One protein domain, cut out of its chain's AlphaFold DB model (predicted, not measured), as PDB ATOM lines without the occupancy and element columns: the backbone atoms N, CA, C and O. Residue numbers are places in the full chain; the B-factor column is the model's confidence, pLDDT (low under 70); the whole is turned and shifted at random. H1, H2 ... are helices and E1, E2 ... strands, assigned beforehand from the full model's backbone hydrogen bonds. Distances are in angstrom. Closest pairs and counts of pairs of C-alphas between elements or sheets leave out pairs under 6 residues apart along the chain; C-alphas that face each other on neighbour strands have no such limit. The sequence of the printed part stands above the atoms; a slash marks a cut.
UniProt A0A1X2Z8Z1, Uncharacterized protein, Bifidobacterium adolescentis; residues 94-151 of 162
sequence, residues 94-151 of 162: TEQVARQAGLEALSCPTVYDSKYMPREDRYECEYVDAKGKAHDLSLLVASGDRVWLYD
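This is residues 94 to 151 of the 162 residues of an uncharacterized protein of Bifidobacterium adolescentis (UniProt A0A1X2Z8Z1). A strongly twisted sheet of four strands curls round one short helix, H1, which sits in its hollow nearest to the edge strand E1. The turns after E2 and after E3 lie toward the two opposite ends of the long axis, and the long link between E1 and E2 makes a wide loop. The printed part has 58 residues with one named helix and four named strands, in the chain order H1 E1 E2 E3 E4. The sheet's order is E1 - E2 - E3 - E4, all antiparallel, and the class is mixed, helices and strands. The whole is compact, with a radius of gyration of the C-alphas of 10.6 A, and its outline is elongated, spanning 31 by 18 by 17 A.

The sheet is a meander, each strand the antiparallel neighbour of the one before: E1, residues 105 to 107, E2, residues 122 to 128, E3, residues 134 to 143, and E4, residues 146 to 150. The inner strands E2 and E3 form a hairpin at 142 degrees between directions, with N 125 and O 138 2.9 A apart and N 138 and O 125 2.7 A apart. E3 bends by 63 degrees at residue 137. E3 and E4 form a hairpin at 151 degrees, with N 141 and O 148 2.8 A apart. E1 and E2 form a hairpin at 145 degrees, with N 107 and O 126 2.8 A apart. The edge strands E1 and E4 are apart. From edge to edge the strands' lines turn by 81 degrees, and the way across the sheet turns by 82 degrees. H1, residues 94 to 101, is on the sheet, which curls round it. Its closest C-alphas to E1 are those of Ala 98 and Leu 106, 5.3 A apart; to E4, those of Ala 101 and Leu 149, 7.6 A. In H1 every O i to N i+4 pair is within hydrogen-bond range.

E3 is the longest strand, 25.6 A from first to last C-alpha, beginning at C-alpha 134 (265.833, 142.496, 223.669). E2 measures 19.0 A, E4 13.5 A and E1 6.7 A. H1 measures 10.3 A and begins at C-alpha 94 (252.725, 143.412, 231.040). E4 ends at C-alpha 150 (257.903, 154.360, 224.527).

The two C-alphas farthest apart, those of Lys 131 and Gly 144, are 31.0 A apart. The printed part has no cut. The link from E1 to E2, residues 108 to 121, is long; the other three links are tight. The mean pLDDT of the printed part is 85.9, and residues 113 to 115 are under 70.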
ATOM      1  N   THR A  94     251.577 143.193 231.924       84.88
ATOM      2  CA  THR A  94     252.725 143.412 231.040       84.88
ATOM      3  C   THR A  94     252.597 142.640 229.727       84.88
ATOM      4  O   THR A  94     252.866 143.198 228.664       84.88
ATOM      5  N   GLU A  95     252.101 141.402 229.764       84.00
ATOM      6  CA  GLU A  95     251.875 140.578 228.575       84.00
ATOM      7  C   GLU A  95     250.782 141.150 227.665       84.00
ATOM      8  O   GLU A  95     250.931 141.172 226.440       84.00
ATOM      9  N   GLN A  96     249.690 141.670 228.233       84.94
ATOM     10  CA  GLN A  96     248.653 142.305 227.426       84.94
ATOM     11  C   GLN A  96     249.172 143.584 226.761       84.94
ATOM     12  O   GLN A  96     248.959 143.778 225.557       84.94
ATOM     13  N   VAL A  97     249.899 144.418 227.511       87.38
ATOM     14  CA  VAL A  97     250.542 145.622 226.971       87.38
ATOM     15  C   VAL A  97     251.530 145.245 225.864       87.38
ATOM     16  O   VAL A  97     251.498 145.861 224.798       87.38
ATOM     17  N   ALA A  98     252.351 144.205 226.060       88.12
ATOM     18  CA  ALA A  98     253.271 143.688 225.046       88.12
ATOM     19  C   ALA A  98     252.517 143.288 223.773       88.12
ATOM     20  O   ALA A  98     252.825 143.761 222.678       88.12
ATOM     21  N   ARG A  99     251.457 142.490 223.920       86.19
ATOM     22  CA  ARG A  99     250.640 142.003 222.807       86.19
ATOM     23  C   ARG A  99     249.973 143.135 222.032       86.19
ATOM     24  O   ARG A  99     249.964 143.108 220.803       86.19
ATOM     25  N   GLN A 100     249.433 144.138 222.723       86.44
ATOM     26  CA  GLN A 100     248.830 145.316 222.092       86.44
ATOM     27  C   GLN A 100     249.881 146.255 221.488       86.44
ATOM     28  O   GLN A 100     249.575 146.958 220.531       86.44
ATOM     29  N   ALA A 101     251.116 146.262 221.985       84.94
ATOM     30  CA  ALA A 101     252.237 146.974 221.372       84.94
ATOM     31  C   ALA A 101     252.903 146.190 220.220       84.94
ATOM     32  O   ALA A 101     253.746 146.744 219.513       84.94
ATOM     33  N   GLY A 102     252.516 144.928 219.998       85.56
ATOM     34  CA  GLY A 102     253.128 144.039 219.006       85.56
ATOM     35  C   GLY A 102     254.547 143.601 219.368       85.56
ATOM     36  O   GLY A 102     255.385 143.420 218.485       85.56
ATOM     37  N   LEU A 103     254.810 143.488 220.665       87.44
ATOM     38  CA  LEU A 103     256.050 143.003 221.249       87.44
ATOM     39  C   LEU A 103     255.921 141.515 221.567       87.44
ATOM     40  O   LEU A 103     254.819 141.014 221.793       87.44
ATOM     41  N   GLU A 104     257.051 140.820 221.590       87.38
ATOM     42  CA  GLU A 104     257.100 139.410 221.978       87.38
ATOM     43  C   GLU A 104     257.034 139.259 223.502       87.38
ATOM     44  O   GLU A 104     256.357 138.369 224.009       87.38
ATOM     45  N   ALA A 105     257.671 140.175 224.232       86.00
ATOM     46  CA  ALA A 105     257.602 140.249 225.684       86.00
ATOM     47  C   ALA A 105     257.831 141.683 226.174       86.00
ATOM     48  O   ALA A 105     258.513 142.475 225.518       86.00
ATOM     49  N   LEU A 106     257.282 141.995 227.346       88.44
ATOM     50  CA  LEU A 106     257.533 143.222 228.098       88.44
ATOM     51  C   LEU A 106     257.721 142.835 229.565       88.44
ATOM     52  O   LEU A 106     256.906 142.100 230.112       88.44
ATOM     53  N   SER A 107     258.778 143.332 230.191       88.06
ATOM     54  CA  SER A 107     259.097 143.092 231.594       88.06
ATOM     55  C   SER A 107     259.296 144.430 232.288       88.06
ATOM     56  O   SER A 107     260.123 145.228 231.866       88.06
ATOM     57  N   CYS A 108     258.536 144.696 233.344       88.31
ATOM     58  CA  CYS A 108     258.611 145.941 234.102       88.31
ATOM     59  C   CYS A 108     258.903 145.590 235.570       88.31
ATOM     60  O   CYS A 108     257.967 145.244 236.290       88.31
ATOM     61  N   PRO A 109     260.160 145.664 236.046       83.75
ATOM     62  CA  PRO A 109     260.546 145.162 237.373       83.75
ATOM     63  C   PRO A 109     259.778 145.802 238.538       83.75
ATOM     64  O   PRO A 109     259.603 145.198 239.593       83.75
ATOM     65  N   THR A 110     259.336 147.045 238.355       83.75
ATOM     66  CA  THR A 110     258.609 147.842 239.349       83.75
ATOM     67  C   THR A 110     257.089 147.707 239.245       83.75
ATOM     68  O   THR A 110     256.374 148.173 240.133       83.75
ATOM     69  N   VAL A 111     256.579 147.053 238.196       82.69
ATOM     70  CA  VAL A 111     255.155 146.754 238.036       82.69
ATOM     71  C   VAL A 111     254.897 145.362 238.580       82.69
ATOM     72  O   VAL A 111     255.405 144.368 238.070       82.69
ATOM     73  N   TYR A 112     254.067 145.282 239.614       74.12
ATOM     74  CA  TYR A 112     253.586 143.994 240.084       74.12
ATOM     75  C   TYR A 112     252.476 143.511 239.149       74.12
ATOM     76  O   TYR A 112     251.441 144.173 239.037       74.12
ATOM     77  N   ASP A 113     252.679 142.364 238.499       68.50
ATOM     78  CA  ASP A 113     251.661 141.737 237.658       68.50
ATOM     79  C   ASP A 113     250.477 141.296 238.528       68.50
ATOM     80  O   ASP A 113     250.456 140.235 239.154       68.50
ATOM     81  N   SER A 114     249.490 142.184 238.612       66.94
ATOM     82  CA  SER A 114     248.287 142.030 239.414       66.94
ATOM     83  C   SER A 114     247.037 142.159 238.544       66.94
ATOM     84  O   SER A 114     247.090 142.551 237.379       66.94
ATOM     85  N   LYS A 115     245.882 141.844 239.136       67.69
ATOM     86  CA  LYS A 115     244.552 142.053 238.541       67.69
ATOM     87  C   LYS A 115     244.202 143.536 238.345       67.69
ATOM     88  O   LYS A 115     243.268 143.852 237.612       67.69
ATOM     89  N   TYR A 116     244.920 144.425 239.021       74.19
ATOM     90  CA  TYR A 116     244.650 145.852 239.034       74.19
ATOM     91  C   TYR A 116     245.646 146.609 238.171       74.19
ATOM     92  O   TYR A 116     246.798 146.201 238.008       74.19
ATOM     93  N   MET A 117     245.183 147.749 237.667       80.62
ATOM     94  CA  MET A 117     246.041 148.743 237.044       80.62
ATOM     95  C   MET A 117     247.190 149.121 237.998       80.62
ATOM     96  O   MET A 117     246.937 149.347 239.189       80.62
ATOM     97  N   PRO A 118     248.443 149.207 237.514       84.25
ATOM     98  CA  PRO A 118     249.517 149.777 238.307       84.25
ATOM     99  C   PRO A 118     249.203 151.235 238.649       84.25
ATOM    100  O   PRO A 118     248.392 151.896 237.997       84.25
ATOM    101  N   ARG A 119     249.858 151.750 239.691       86.56
ATOM    102  CA  ARG A 119     249.701 153.150 240.096       86.56
ATOM    103  C   ARG A 119     250.022 154.077 238.919       86.56
ATOM    104  O   ARG A 119     250.857 153.751 238.080       86.56
ATOM    105  N   GLU A 120     249.386 155.240 238.873       90.69
ATOM    106  CA  GLU A 120     249.759 156.272 237.907       90.69
ATOM    107  C   GLU A 120     251.201 156.717 238.151       90.69
ATOM    108  O   GLU A 120     251.495 157.389 239.142       90.69
ATOM    109  N   ASP A 121     252.100 156.279 237.276       91.12
ATOM    110  CA  ASP A 121     253.524 156.570 237.347       91.12
ATOM    111  C   ASP A 121     254.203 156.228 236.013       91.12
ATOM    112  O   ASP A 121     253.571 155.801 235.033       91.12
ATOM    113  N   ARG A 122     255.515 156.432 235.981       90.50
ATOM    114  CA  ARG A 122     256.416 156.035 234.914       90.50
ATOM    115  C   ARG A 122     257.228 154.833 235.371       90.50
ATOM    116  O   ARG A 122     257.943 154.896 236.366       90.50
ATOM    117  N   TYR A 123     257.142 153.768 234.600       89.94
ATOM    118  CA  TYR A 123     257.808 152.506 234.851       89.94
ATOM    119  C   TYR A 123     258.874 152.288 233.790       89.94
ATOM    120  O   TYR A 123     258.615 152.428 232.593       89.94
ATOM    121  N   GLU A 124     260.077 151.961 234.235       91.62
ATOM    122  CA  GLU A 124     261.136 151.484 233.358       91.62
ATOM    123  C   GLU A 124     260.911 149.999 233.092       91.62
ATOM    124  O   GLU A 124     260.669 149.216 234.015       91.62
ATOM    125  N   CYS A 125     260.944 149.634 231.818       90.38
ATOM    126  CA  CYS A 125     260.663 148.287 231.359       90.38
ATOM    127  C   CYS A 125     261.682 147.855 230.307       90.38
ATOM    128  O   CYS A 125     262.238 148.673 229.575       90.38
ATOM    129  N   GLU A 126     261.851 146.555 230.166       91.56
ATOM    130  CA  GLU A 126     262.605 145.899 229.107       91.56
ATOM    131  C   GLU A 126     261.611 145.257 228.142       91.56
ATOM    132  O   GLU A 126     260.576 144.736 228.566       91.56
ATOM    133  N   TYR A 127     261.900 145.273 226.842       90.44
ATOM    134  CA  TYR A 127     261.031 144.619 225.865       90.44
ATOM    135  C   TYR A 127     261.799 143.798 224.846       90.44
ATOM    136  O   TYR A 127     262.934 144.107 224.485       90.44
ATOM    137  N   VAL A 128     261.124 142.778 224.324       89.44
ATOM    138  CA  VAL A 128     261.574 141.990 223.179       89.44
ATOM    139  C   VAL A 128     260.741 142.397 221.972       89.44
ATOM    140  O   VAL A 128     259.509 142.332 221.994       89.44
ATOM    141  N   ASP A 129     261.404 142.885 220.926       87.56
ATOM    142  CA  ASP A 129     260.723 143.250 219.686       87.56
ATOM    143  C   ASP A 129     260.222 142.013 218.922       87.56
ATOM    144  O   ASP A 129     260.607 140.885 219.199       87.56
ATOM    145  N   ALA A 130     259.380 142.219 217.907       85.88
ATOM    146  CA  ALA A 130     258.842 141.127 217.088       85.88
ATOM    147  C   ALA A 130     259.903 140.317 216.304       85.88
ATOM    148  O   ALA A 130     259.554 139.372 215.599       85.88
ATOM    149  N   LYS A 131     261.182 140.715 216.353       87.94
ATOM    150  CA  LYS A 131     262.313 139.994 215.753       87.94
ATOM    151  C   LYS A 131     263.113 139.211 216.802       87.94
ATOM    152  O   LYS A 131     264.166 138.679 216.453       87.94
ATOM    153  N   GLY A 132     262.654 139.157 218.054       86.00
ATOM    154  CA  GLY A 132     263.325 138.464 219.150       86.00
ATOM    155  C   GLY A 132     264.505 139.230 219.749       86.00
ATOM    156  O   GLY A 132     265.316 138.640 220.461       86.00
ATOM    157  N   LYS A 133     264.659 140.530 219.457       89.44
ATOM    158  CA  LYS A 133     265.745 141.335 220.030       89.44
ATOM    159  C   LYS A 133     265.277 142.018 221.313       89.44
ATOM    160  O   LYS A 133     264.297 142.761 221.292       89.44
ATOM    161  N   ALA A 134     266.023 141.806 222.396       89.12
ATOM    162  CA  ALA A 134     265.833 142.496 223.669       89.12
ATOM    163  C   ALA A 134     266.383 143.933 223.626       89.12
ATOM    164  O   ALA A 134     267.411 144.201 222.990       89.12
ATOM    165  N   HIS A 135     265.687 144.850 224.298       88.25
ATOM    166  CA  HIS A 135     266.066 146.252 224.453       88.25
ATOM    167  C   HIS A 135     265.876 146.676 225.915       88.25
ATOM    168  O   HIS A 135     264.770 146.574 226.449       88.25
ATOM    169  N   ASP A 136     266.945 147.198 226.517       76.25
ATOM    170  CA  ASP A 136     267.059 147.343 227.980       76.25
ATOM    171  C   ASP A 136     266.492 148.653 228.549       76.25
ATOM    172  O   ASP A 136     266.629 148.918 229.735       76.25
ATOM    173  N   LEU A 137     265.848 149.493 227.736       76.50
ATOM    174  CA  LEU A 137     265.207 150.723 228.201       76.50
ATOM    175  C   LEU A 137     263.950 151.003 227.381       76.50
ATOM    176  O   LEU A 137     264.017 151.399 226.224       76.50
ATOM    177  N   SER A 138     262.792 150.839 227.996       83.31
ATOM    178  CA  SER A 138     261.519 151.383 227.530       83.31
ATOM    179  C   SER A 138     260.813 152.067 228.678       83.31
ATOM    180  O   SER A 138     260.986 151.709 229.843       83.31
ATOM    181  N   LEU A 139     260.024 153.079 228.340       89.56
ATOM    182  CA  LEU A 139     259.242 153.809 229.321       89.56
ATOM    183  C   LEU A 139     257.779 153.427 229.158       89.56
ATOM    184  O   LEU A 139     257.187 153.669 228.106       89.56
ATOM    185  N   LEU A 140     257.190 152.871 230.206       90.19
ATOM    186  CA  LEU A 140     255.760 152.639 230.309       90.19
ATOM    187  C   LEU A 140     255.152 153.709 231.211       90.19
ATOM    188  O   LEU A 140     255.496 153.832 232.379       90.19
ATOM    189  N   VAL A 141     254.241 154.506 230.671       91.69
ATOM    190  CA  VAL A 141     253.530 155.550 231.413       91.69
ATOM    191  C   VAL A 141     252.100 155.087 231.630       91.69
ATOM    192  O   VAL A 141     251.380 154.872 230.654       91.69
ATOM    193  N   ALA A 142     251.691 154.951 232.888       90.19
ATOM    194  CA  ALA A 142     250.319 154.631 233.271       90.19
ATOM    195  C   ALA A 142     249.595 155.901 233.740       90.19
ATOM    196  O   ALA A 142     250.109 156.635 234.583       90.19
ATOM    197  N   SER A 143     248.402 156.170 233.207       88.81
ATOM    198  CA  SER A 143     247.528 157.248 233.688       88.81
ATOM    199  C   SER A 143     246.065 156.861 233.486       88.81
ATOM    200  O   SER A 143     245.646 156.551 232.369       88.81
ATOM    201  N   GLY A 144     245.296 156.866 234.573       86.06
ATOM    202  CA  GLY A 144     243.912 156.414 234.614       86.06
ATOM    203  C   GLY A 144     243.746 154.987 234.100       86.06
ATOM    204  O   GLY A 144     244.318 154.039 234.630       86.06
ATOM    205  N   ASP A 145     242.953 154.852 233.043       85.69
ATOM    206  CA  ASP A 145     242.615 153.605 232.356       85.69
ATOM    207  C   ASP A 145     243.524 153.296 231.155       85.69
ATOM    208  O   ASP A 145     243.243 152.399 230.356       85.69
ATOM    209  N   ARG A 146     244.607 154.061 230.988       88.25
ATOM    210  CA  ARG A 146     245.411 154.073 229.767       88.25
ATOM    211  C   ARG A 146     246.898 153.956 230.028       88.25
ATOM    212  O   ARG A 146     247.431 154.422 231.036       88.25
ATOM    213  N   VAL A 147     247.571 153.360 229.047       90.62
ATOM    214  CA  VAL A 147     249.020 153.171 229.056       90.62
ATOM    215  C   VAL A 147     249.643 153.671 227.755       90.62
ATOM    216  O   VAL A 147     249.102 153.500 226.653       90.62
ATOM    217  N   TRP A 148     250.817 154.283 227.872       91.81
ATOM    218  CA  TRP A 148     251.682 154.637 226.751       91.81
ATOM    219  C   TRP A 148     253.021 153.944 226.927       91.81
ATOM    220  O   TRP A 148     253.651 154.075 227.968       91.81
ATOM    221  N   LEU A 149     253.454 153.233 225.893       91.12
ATOM    222  CA  LEU A 149     254.763 152.603 225.853       91.12
ATOM    223  C   LEU A 149     255.659 153.385 224.894       91.12
ATOM    224  O   LEU A 149     255.225 153.736 223.794       91.12
ATOM    225  N   TYR A 150     256.886 153.665 225.311       90.25
ATOM    226  CA  TYR A 150     257.903 154.360 224.527       90.25
ATOM    227  C   TYR A 150     259.121 153.456 224.363       90.25
ATOM    228  O   TYR A 150     259.519 152.782 225.310       90.25
ATOM    229  N   ASP A 151     259.709 153.449 223.171       88.94
ATOM    230  CA  ASP A 151     260.928 152.690 222.889       88.94
ATOM    231  C   ASP A 151     262.180 153.307 223.542       88.94
ATOM    232  O   ASP A 151     262.125 154.372 224.161       88.94
TER     233      ASP A 151